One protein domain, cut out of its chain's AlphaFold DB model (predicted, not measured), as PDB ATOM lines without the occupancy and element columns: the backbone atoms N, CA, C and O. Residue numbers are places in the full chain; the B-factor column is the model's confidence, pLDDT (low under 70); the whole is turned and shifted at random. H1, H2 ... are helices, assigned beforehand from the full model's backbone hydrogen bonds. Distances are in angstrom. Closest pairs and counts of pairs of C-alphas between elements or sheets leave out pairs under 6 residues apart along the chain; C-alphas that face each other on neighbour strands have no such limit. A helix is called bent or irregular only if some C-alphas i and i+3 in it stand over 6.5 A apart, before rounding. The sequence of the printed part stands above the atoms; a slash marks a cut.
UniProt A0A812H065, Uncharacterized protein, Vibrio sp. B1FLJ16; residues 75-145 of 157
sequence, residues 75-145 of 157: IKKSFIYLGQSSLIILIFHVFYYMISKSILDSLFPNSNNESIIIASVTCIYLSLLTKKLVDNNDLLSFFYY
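AT A GLANCE: This is residues 75 to 145 of the 157 residues of an uncharacterized protein of Vibrio sp. B1FLJ16 (UniProt A0A812H065). A long helical hairpin, H1b and H2, makes the body, its two helices crossing at a steep tilt; at its open end the arm H1a turns off about at a right angle, and the short helix H3 folds back at the end of H2. Residues 75 to 80 of H1a stick out free. The printed part has 71 residues with three named helices, H1, H2 and H3 in chain order, and no named strand, an all-helix domain. It is loose, with a radius of gyration of the C-alphas of 14.0 A, and flat, spanning 42 by 29 by 15 A.

IN THESE COORDINATES: H1, residues 75 to 107, was assigned as one helix by its hydrogen bonds but is bent: C-alphas 84 and 87 are 7.4 A apart. Its arms are H1a, residues 75 to 84, from C-alpha 75 at (126.162, -85.380, -4.016), and H1b, residues 87 to 107, 30.2 A long. H1b is irregular, with C-alphas 91 and 94 7.4 A apart and a kink of 46 degrees near residue 94. H2, residues 112 to 136, is 35.9 A long. H3, residues 138 to 144, ends with C-alpha 144 at (108.802, -81.157, -22.563).

HOW THE PARTS SIT: H1a and H1b are about perpendicular, at 81 degrees. H1a and H2 are apart, but only just, at 8.2 A. H1b and H2 touch as a helical hairpin, opposite ways at a steep tilt of 44 degrees; their closest C-alphas, Tyr 96 and Cys 123, are 4.9 A apart. H2 touches H3 only at the corner, with residues 134 to 135 alone; the closest C-alphas, Val 134 and Leu 140, are 5.3 A apart. Every O i to N i+4 pair is within hydrogen-bond range in H1a, against 15 of 17 in H1b, 20 of 21 in H2 and 2 of 3 in H3.

THE WHOLE: The C-alphas farthest apart, Asn 110 and Asp 138, are 43.3 A apart. The printed part has no cut, and both links are tight. Mean pLDDT of the printed part is 83.0; residues 140 to 145 are under 70.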
ATOM      1  N   ILE A  75     126.702 -86.748  -4.039       78.94
ATOM      2  CA  ILE A  75     126.162 -85.380  -4.016       78.94
ATOM      3  C   ILE A  75     126.224 -84.765  -5.415       78.94
ATOM      4  O   ILE A  75     125.236 -84.204  -5.887       78.94
ATOM      5  N   LYS A  76     127.346 -84.944  -6.126       78.56
ATOM      6  CA  LYS A  76     127.486 -84.503  -7.519       78.56
ATOM      7  C   LYS A  76     126.390 -85.090  -8.414       78.56
ATOM      8  O   LYS A  76     125.762 -84.349  -9.168       78.56
ATOM      9  N   LYS A  77     126.144 -86.405  -8.330       78.50
ATOM     10  CA  LYS A  77     125.079 -87.069  -9.102       78.50
ATOM     11  C   LYS A  77     123.697 -86.508  -8.755       78.50
ATOM     12  O   LYS A  77     122.939 -86.211  -9.676       78.50
ATOM     13  N   SER A  78     123.399 -86.292  -7.475       79.81
ATOM     14  CA  SER A  78     122.123 -85.713  -7.036       79.81
ATOM     15  C   SER A  78     121.905 -84.295  -7.568       79.81
ATOM     16  O   SER A  78     120.836 -84.009  -8.101       79.81
ATOM     17  N   PHE A  79     122.916 -83.420  -7.511       80.62
ATOM     18  CA  PHE A  79     122.807 -82.062  -8.061       80.62
ATOM     19  C   PHE A  79     122.658 -82.049  -9.584       80.62
ATOM     20  O   PHE A  79     121.860 -81.276 -10.109       80.62
ATOM     21  N   ILE A  80     123.372 -82.922 -10.305       80.88
ATOM     22  CA  ILE A  80     123.197 -83.067 -11.758       80.88
ATOM     23  C   ILE A  80     121.775 -83.542 -12.071       80.88
ATOM     24  O   ILE A  80     121.127 -82.988 -12.960       80.88
ATOM     25  N   TYR A  81     121.268 -84.529 -11.330       79.88
ATOM     26  CA  TYR A  81     119.915 -85.040 -11.521       79.88
ATOM     27  C   TYR A  81     118.854 -83.969 -11.239       79.88
ATOM     28  O   TYR A  81     117.935 -83.798 -12.043       79.88
ATOM     29  N   LEU A  82     118.998 -83.197 -10.157       80.62
ATOM     30  CA  LEU A  82     118.127 -82.058  -9.846       80.62
ATOM     31  C   LEU A  82     118.198 -80.981 -10.933       80.62
ATOM     32  O   LEU A  82     117.159 -80.526 -11.400       80.62
ATOM     33  N   GLY A  83     119.399 -80.640 -11.407       80.12
ATOM     34  CA  GLY A  83     119.599 -79.679 -12.492       80.12
ATOM     35  C   GLY A  83     118.923 -80.111 -13.795       80.12
ATOM     36  O   GLY A  83     118.203 -79.325 -14.404       80.12
ATOM     37  N   GLN A  84     119.057 -81.382 -14.181       77.50
ATOM     38  CA  GLN A  84     118.342 -81.954 -15.330       77.50
ATOM     39  C   GLN A  84     116.820 -81.964 -15.143       77.50
ATOM     40  O   GLN A  84     116.081 -81.976 -16.120       77.50
ATOM     41  N   SER A  85     116.347 -81.998 -13.897       81.12
ATOM     42  CA  SER A  85     114.918 -81.980 -13.559       81.12
ATOM     43  C   SER A  85     114.362 -80.573 -13.365       81.12
ATOM     44  O   SER A  85     113.158 -80.426 -13.177       81.12
ATOM     45  N   SER A  86     115.221 -79.549 -13.386       82.38
ATOM     46  CA  SER A  86     114.875 -78.189 -12.966       82.38
ATOM     47  C   SER A  86     113.699 -77.606 -13.739       82.38
ATOM     48  O   SER A  86     112.841 -76.982 -13.129       82.38
ATOM     49  N   LEU A  87     113.605 -77.864 -15.045       82.88
ATOM     50  CA  LEU A  87     112.512 -77.375 -15.885       82.88
ATOM     51  C   LEU A  87     111.164 -77.999 -15.499       82.88
ATOM     52  O   LEU A  87     110.172 -77.289 -15.370       82.88
ATOM     53  N   ILE A  88     111.135 -79.306 -15.231       84.69
ATOM     54  CA  ILE A  88     109.917 -80.003 -14.794       84.69
ATOM     55  C   ILE A  88     109.520 -79.544 -13.389       84.69
ATOM     56  O   ILE A  88     108.355 -79.235 -13.154       84.69
ATOM     57  N   ILE A  89     110.487 -79.417 -12.475       85.69
ATOM     58  CA  ILE A  89     110.239 -78.851 -11.143       85.69
ATOM     59  C   ILE A  89     109.663 -77.438 -11.280       85.69
ATOM     60  O   ILE A  89     108.639 -77.139 -10.681       85.69
ATOM     61  N   LEU A  90     110.244 -76.583 -12.120       84.56
ATOM     62  CA  LEU A  90     109.778 -75.212 -12.301       84.56
ATOM     63  C   LEU A  90     108.345 -75.140 -12.848       84.56
ATOM     64  O   LEU A  90     107.572 -74.306 -12.389       84.56
ATOM     65  N   ILE A  91     107.960 -76.019 -13.773       85.00
ATOM     66  CA  ILE A  91     106.601 -76.031 -14.333       85.00
ATOM     67  C   ILE A  91     105.583 -76.521 -13.300       85.00
ATOM     68  O   ILE A  91     104.526 -75.915 -13.131       85.00
ATOM     69  N   PHE A  92     105.892 -77.604 -12.587       86.81
ATOM     70  CA  PHE A  92     104.907 -78.283 -11.750       86.81
ATOM     71  C   PHE A  92     104.942 -77.893 -10.267       86.81
ATOM     72  O   PHE A  92     104.003 -78.236  -9.543       86.81
ATOM     73  N   HIS A  93     105.960 -77.159  -9.797       88.75
ATOM     74  CA  HIS A  93     106.108 -76.891  -8.362       88.75
ATOM     75  C   HIS A  93     104.904 -76.156  -7.764       88.75
ATOM     76  O   HIS A  93     104.452 -76.519  -6.683       88.75
ATOM     77  N   VAL A  94     104.341 -75.158  -8.457       87.81
ATOM     78  CA  VAL A  94     103.174 -74.414  -7.950       87.81
ATOM     79  C   VAL A  94     101.967 -75.339  -7.824       87.81
ATOM     80  O   VAL A  94     101.301 -75.353  -6.793       87.81
ATOM     81  N   PHE A  95     101.716 -76.153  -8.850       90.12
ATOM     82  CA  PHE A  95     100.583 -77.072  -8.882       90.12
ATOM     83  C   PHE A  95     100.666 -78.109  -7.757       90.12
ATOM     84  O   PHE A  95      99.731 -78.241  -6.965       90.12
ATOM     85  N   TYR A  96     101.809 -78.790  -7.622       91.62
ATOM     86  CA  TYR A  96     101.988 -79.778  -6.559       91.62
ATOM     87  C   TYR A  96     102.042 -79.149  -5.172       91.62
ATOM     88  O   TYR A  96     101.503 -79.734  -4.238       91.62
ATOM     89  N   TYR A  97     102.616 -77.952  -5.026       91.12
ATOM     90  CA  TYR A  97     102.603 -77.239  -3.752       91.12
ATOM     91  C   TYR A  97     101.175 -76.923  -3.301       91.12
ATOM     92  O   TYR A  97     100.831 -77.223  -2.160       91.12
ATOM     93  N   MET A  98     100.327 -76.388  -4.186       88.88
ATOM     94  CA  MET A  98      98.929 -76.086  -3.851       88.88
ATOM     95  C   MET A  98      98.149 -77.344  -3.462       88.88
ATOM     96  O   MET A  98      97.434 -77.327  -2.463       88.88
ATOM     97  N   ILE A  99      98.320 -78.448  -4.199       90.94
ATOM     98  CA  ILE A  99      97.655 -79.722  -3.889       90.94
ATOM     99  C   ILE A  99      98.143 -80.278  -2.552       90.94
ATOM    100  O   ILE A  99      97.332 -80.591  -1.683       90.94
ATOM    101  N   SER A 100      99.461 -80.390  -2.367       90.00
ATOM    102  CA  SER A 100     100.038 -80.924  -1.131       90.00
ATOM    103  C   SER A 100      99.639 -80.084   0.074       90.00
ATOM    104  O   SER A 100      99.256 -80.651   1.091       90.00
ATOM    105  N   LYS A 101      99.664 -78.754  -0.051       89.19
ATOM    106  CA  LYS A 101      99.235 -77.842   1.007       89.19
ATOM    107  C   LYS A 101      97.746 -77.983   1.310       89.19
ATOM    108  O   LYS A 101      97.396 -78.133   2.469       89.19
ATOM    109  N   SER A 102      96.881 -78.024   0.295       89.06
ATOM    110  CA  SER A 102      95.439 -78.209   0.499       89.06
ATOM    111  C   SER A 102      95.116 -79.525   1.209       89.06
ATOM    112  O   SER A 102      94.229 -79.554   2.059       89.06
ATOM    113  N   ILE A 103      95.824 -80.609   0.878       90.25
ATOM    114  CA  ILE A 103      95.655 -81.903   1.552       90.25
ATOM    115  C   ILE A 103      96.156 -81.810   2.995       90.25
ATOM    116  O   ILE A 103      95.458 -82.228   3.915       90.25
ATOM    117  N   LEU A 104      97.338 -81.237   3.220       89.00
ATOM    118  CA  LEU A 104      97.905 -81.131   4.561       89.00
ATOM    119  C   LEU A 104      97.097 -80.219   5.485       89.00
ATOM    120  O   LEU A 104      96.856 -80.606   6.621       89.00
ATOM    121  N   ASP A 105      96.637 -79.070   4.996       87.81
ATOM    122  CA  ASP A 105      95.807 -78.139   5.765       87.81
ATOM    123  C   ASP A 105      94.449 -78.783   6.121       87.81
ATOM    124  O   ASP A 105      93.875 -78.484   7.165       87.81
ATOM    125  N   SER A 106      93.956 -79.728   5.302       87.19
ATOM    126  CA  SER A 106      92.742 -80.505   5.606       87.19
ATOM    127  C   SER A 106      92.956 -81.590   6.672       87.19
ATOM    128  O   SER A 106      92.049 -81.868   7.454       87.19
ATOM    129  N   LEU A 107      94.151 -82.191   6.727       87.38
ATOM    130  CA  LEU A 107      94.504 -83.240   7.690       87.38
ATOM    131  C   LEU A 107      95.012 -82.670   9.022       87.38
ATOM    132  O   LEU A 107      94.810 -83.280  10.070       87.38
ATOM    133  N   PHE A 108      95.657 -81.503   8.985       86.69
ATOM    134  CA  PHE A 108      96.299 -80.862  10.132       86.69
ATOM    135  C   PHE A 108      96.026 -79.344  10.148       86.69
ATOM    136  O   PHE A 108      96.925 -78.542   9.895       86.69
ATOM    137  N   PRO A 109      94.803 -78.913  10.504       79.12
ATOM    138  CA  PRO A 109      94.379 -77.511  10.400       79.12
ATOM    139  C   PRO A 109      95.124 -76.524  11.321       79.12
ATOM    140  O   PRO A 109      95.007 -75.317  11.136       79.12
ATOM    141  N   ASN A 110      95.896 -77.008  12.303       82.06
ATOM    142  CA  ASN A 110      96.597 -76.170  13.287       82.06
ATOM    143  C   ASN A 110      98.129 -76.130  13.116       82.06
ATOM    144  O   ASN A 110      98.803 -75.481  13.915       82.06
ATOM    145  N   SER A 111      98.707 -76.797  12.109       75.81
ATOM    146  CA  SER A 111     100.169 -76.927  11.956       75.81
ATOM    147  C   SER A 111     100.744 -76.128  10.777       75.81
ATOM    148  O   SER A 111     101.639 -76.596  10.079       75.81
ATOM    149  N   ASN A 112     100.289 -74.886  10.575       73.69
ATOM    150  CA  ASN A 112     100.624 -74.057   9.402       73.69
ATOM    151  C   ASN A 112     102.122 -73.981   9.039       73.69
ATOM    152  O   ASN A 112     102.469 -73.963   7.862       73.69
ATOM    153  N   ASN A 113     103.032 -73.916  10.017       80.94
ATOM    154  CA  ASN A 113     104.468 -73.812   9.720       80.94
ATOM    155  C   ASN A 113     105.077 -75.156   9.293       80.94
ATOM    156  O   ASN A 113     105.897 -75.206   8.376       80.94
ATOM    157  N   GLU A 114     104.662 -76.247   9.931       84.00
ATOM    158  CA  GLU A 114     105.110 -77.601   9.591       84.00
ATOM    159  C   GLU A 114     104.506 -78.044   8.258       84.00
ATOM    160  O   GLU A 114     105.191 -78.660   7.434       84.00
ATOM    161  N   SER A 115     103.252 -77.651   8.004       82.56
ATOM    162  CA  SER A 115     102.544 -77.992   6.780       82.56
ATOM    163  C   SER A 115     103.220 -77.395   5.547       82.56
ATOM    164  O   SER A 115     103.356 -78.077   4.531       82.56
ATOM    165  N   ILE A 116     103.754 -76.173   5.653       86.44
ATOM    166  CA  ILE A 116     104.521 -75.526   4.580       86.44
ATOM    167  C   ILE A 116     105.788 -76.316   4.248       86.44
ATOM    168  O   ILE A 116     106.038 -76.583   3.073       86.44
ATOM    169  N   ILE A 117     106.575 -76.709   5.254       87.94
ATOM    170  CA  ILE A 117     107.840 -77.429   5.036       87.94
ATOM    171  C   ILE A 117     107.565 -78.778   4.372       87.94
ATOM    172  O   ILE A 117     108.186 -79.116   3.361       87.94
ATOM    173  N   ILE A 118     106.601 -79.531   4.903       88.62
ATOM    174  CA  ILE A 118     106.248 -80.849   4.374       88.62
ATOM    175  C   ILE A 118     105.671 -80.716   2.958       88.62
ATOM    176  O   ILE A 118     106.061 -81.478   2.070       88.62
ATOM    177  N   ALA A 119     104.815 -79.722   2.699       88.75
ATOM    178  CA  ALA A 119     104.278 -79.458   1.365       88.75
ATOM    179  C   ALA A 119     105.377 -79.088   0.357       88.75
ATOM    180  O   ALA A 119     105.349 -79.569  -0.776       88.75
ATOM    181  N   SER A 120     106.375 -78.294   0.754       86.62
ATOM    182  CA  SER A 120     107.522 -77.964  -0.100       86.62
ATOM    183  C   SER A 120     108.368 -79.195  -0.442       86.62
ATOM    184  O   SER A 120     108.717 -79.389  -1.608       86.62
ATOM    185  N   VAL A 121     108.654 -80.064   0.533       89.75
ATOM    186  CA  VAL A 121     109.395 -81.317   0.290       89.75
ATOM    187  C   VAL A 121     108.601 -82.251  -0.627       89.75
ATOM    188  O   VAL A 121     109.142 -82.795  -1.593       89.75
ATOM    189  N   THR A 122     107.301 -82.388  -0.366       89.81
ATOM    190  CA  THR A 122     106.393 -83.262  -1.120       89.81
ATOM    191  C   THR A 122     106.237 -82.778  -2.560       89.81
ATOM    192  O   THR A 122     106.308 -83.572  -3.496       89.81
ATOM    193  N   CYS A 123     106.146 -81.465  -2.764       91.19
ATOM    194  CA  CYS A 123     106.108 -80.833  -4.076       91.19
ATOM    195  C   CYS A 123     107.343 -81.162  -4.934       91.19
ATOM    196  O   CYS A 123     107.208 -81.561  -6.098       91.19
ATOM    197  N   ILE A 124     108.547 -81.042  -4.363       87.62
ATOM    198  CA  ILE A 124     109.789 -81.382  -5.071       87.62
ATOM    199  C   ILE A 124     109.795 -82.873  -5.421       87.62
ATOM    200  O   ILE A 124     110.124 -83.241  -6.549       87.62
ATOM    201  N   TYR A 125     109.382 -83.728  -4.483       89.44
ATOM    202  CA  TYR A 125     109.318 -85.170  -4.700       89.44
ATOM    203  C   TYR A 125     108.334 -85.559  -5.816       89.44
ATOM    204  O   TYR A 125     108.713 -86.300  -6.727       89.44
ATOM    205  N   LEU A 126     107.106 -85.025  -5.810       88.44
ATOM    206  CA  LEU A 126     106.126 -85.282  -6.874       88.44
ATOM    207  C   LEU A 126     106.627 -84.779  -8.228       88.44
ATOM    208  O   LEU A 126     106.507 -85.493  -9.218       88.44
ATOM    209  N   SER A 127     107.259 -83.606  -8.270       87.25
ATOM    210  CA  SER A 127     107.829 -83.070  -9.511       87.25
ATOM    211  C   SER A 127     108.900 -83.995 -10.109       87.25
ATOM    212  O   SER A 127     108.956 -84.188 -11.326       87.25
ATOM    213  N   LEU A 128     109.730 -84.615  -9.264       85.81
ATOM    214  CA  LEU A 128     110.709 -85.620  -9.694       85.81
ATOM    215  C   LEU A 128     110.045 -86.918 -10.176       85.81
ATOM    216  O   LEU A 128     110.519 -87.538 -11.130       85.81
ATOM    217  N   LEU A 129     108.935 -87.321  -9.559       86.81
ATOM    218  CA  LEU A 129     108.158 -88.479  -9.999       86.81
ATOM    219  C   LEU A 129     107.544 -88.229 -11.384       86.81
ATOM    220  O   LEU A 129     107.651 -89.079 -12.270       86.81
ATOM    221  N   THR A 130     107.006 -87.032 -11.616       84.88
ATOM    222  CA  THR A 130     106.480 -86.613 -12.923       84.88
ATOM    223  C   THR A 130     107.564 -86.600 -13.983       84.88
ATOM    224  O   THR A 130     107.328 -87.081 -15.089       84.88
ATOM    225  N   LYS A 131     108.789 -86.171 -13.650       82.44
ATOM    226  CA  LYS A 131     109.927 -86.329 -14.563       82.44
ATOM    227  C   LYS A 131     110.127 -87.782 -14.975       82.44
ATOM    228  O   LYS A 131     110.299 -88.044 -16.159       82.44
ATOM    229  N   LYS A 132     110.091 -88.723 -14.030       82.12
ATOM    230  CA  LYS A 132     110.257 -90.150 -14.339       82.12
ATOM    231  C   LYS A 132     109.150 -90.665 -15.270       82.12
ATOM    232  O   LYS A 132     109.429 -91.477 -16.145       82.12
ATOM    233  N   LEU A 133     107.920 -90.173 -15.116       83.75
ATOM    234  CA  LEU A 133     106.811 -90.488 -16.026       83.75
ATOM    235  C   LEU A 133     107.019 -89.889 -17.424       83.75
ATOM    236  O   LEU A 133     106.794 -90.579 -18.414       83.75
ATOM    237  N   VAL A 134     107.481 -88.638 -17.505       82.56
ATOM    238  CA  VAL A 134     107.794 -87.959 -18.774       82.56
ATOM    239  C   VAL A 134     108.962 -88.641 -19.490       82.56
ATOM    240  O   VAL A 134     108.884 -88.863 -20.691       82.56
ATOM    241  N   ASP A 135     110.018 -89.022 -18.767       78.69
ATOM    242  CA  ASP A 135     111.184 -89.719 -19.327       78.69
ATOM    243  C   ASP A 135     110.823 -91.113 -19.883       78.69
ATOM    244  O   ASP A 135     111.458 -91.564 -20.832       78.69
ATOM    245  N   ASN A 136     109.806 -91.780 -19.321       80.94
ATOM    246  CA  ASN A 136     109.346 -93.100 -19.768       80.94
ATOM    247  C   ASN A 136     108.336 -93.047 -20.928       80.94
ATOM    248  O   ASN A 136     108.039 -94.090 -21.510       80.94
ATOM    249  N   ASN A 137     107.765 -91.879 -21.240       80.19
ATOM    250  CA  ASN A 137     106.748 -91.742 -22.278       80.19
ATOM    251  C   ASN A 137     107.253 -90.856 -23.422       80.19
ATOM    252  O   ASN A 137     107.379 -89.640 -23.284       80.19
ATOM    253  N   ASP A 138     107.491 -91.481 -24.571       72.38
ATOM    254  CA  ASP A 138     108.067 -90.852 -25.762       72.38
ATOM    255  C   ASP A 138     107.286 -89.636 -26.266       72.38
ATOM    256  O   ASP A 138     107.891 -88.651 -26.690       72.38
ATOM    257  N   LEU A 139     105.953 -89.673 -26.167       72.38
ATOM    258  CA  LEU A 139     105.103 -88.555 -26.565       72.38
ATOM    259  C   LEU A 139     105.272 -87.363 -25.624       72.38
ATOM    260  O   LEU A 139     105.422 -86.237 -26.084       72.38
ATOM    261  N   LEU A 140     105.285 -87.590 -24.306       66.50
ATOM    262  CA  LEU A 140     105.454 -86.505 -23.335       66.50
ATOM    263  C   LEU A 140     106.876 -85.942 -23.379       66.50
ATOM    264  O   LEU A 140     107.058 -84.727 -23.321       66.50
ATOM    265  N   SER A 141     107.881 -86.805 -23.526       67.56
ATOM    266  CA  SER A 141     109.280 -86.398 -23.664       67.56
ATOM    267  C   SER A 141     109.478 -85.419 -24.827       67.56
ATOM    268  O   SER A 141     110.178 -84.422 -24.666       67.56
ATOM    269  N   PHE A 142     108.787 -85.629 -25.954       66.25
ATOM    270  CA  PHE A 142     108.844 -84.745 -27.122       66.25
ATOM    271  C   PHE A 142     108.301 -83.327 -26.859       66.25
ATOM    272  O   PHE A 142     108.834 -82.356 -27.393       66.25
ATOM    273  N   PHE A 143     107.270 -83.182 -26.022       69.88
ATOM    274  CA  PHE A 143     106.690 -81.871 -25.695       69.88
ATOM    275  C   PHE A 143     107.493 -81.097 -24.645       69.88
ATOM    276  O   PHE A 143     107.549 -79.869 -24.699       69.88
ATOM    277  N   TYR A 144     108.096 -81.797 -23.680       67.25
ATOM    278  CA  TYR A 144     108.802 -81.157 -22.563       67.25
ATOM    279  C   TYR A 144     110.305 -80.990 -22.804       67.25
ATOM    280  O   TYR A 144     110.910 -80.063 -22.262       67.25
ATOM    281  N   TYR A 145     110.917 -81.846 -23.623       68.94
ATOM    282  CA  TYR A 145     112.301 -81.700 -24.054       68.94
ATOM    283  C   TYR A 145     112.318 -81.321 -25.532       68.94
ATOM    284  O   TYR A 145     112.061 -82.151 -26.398       68.94
TER     285      TYR A 145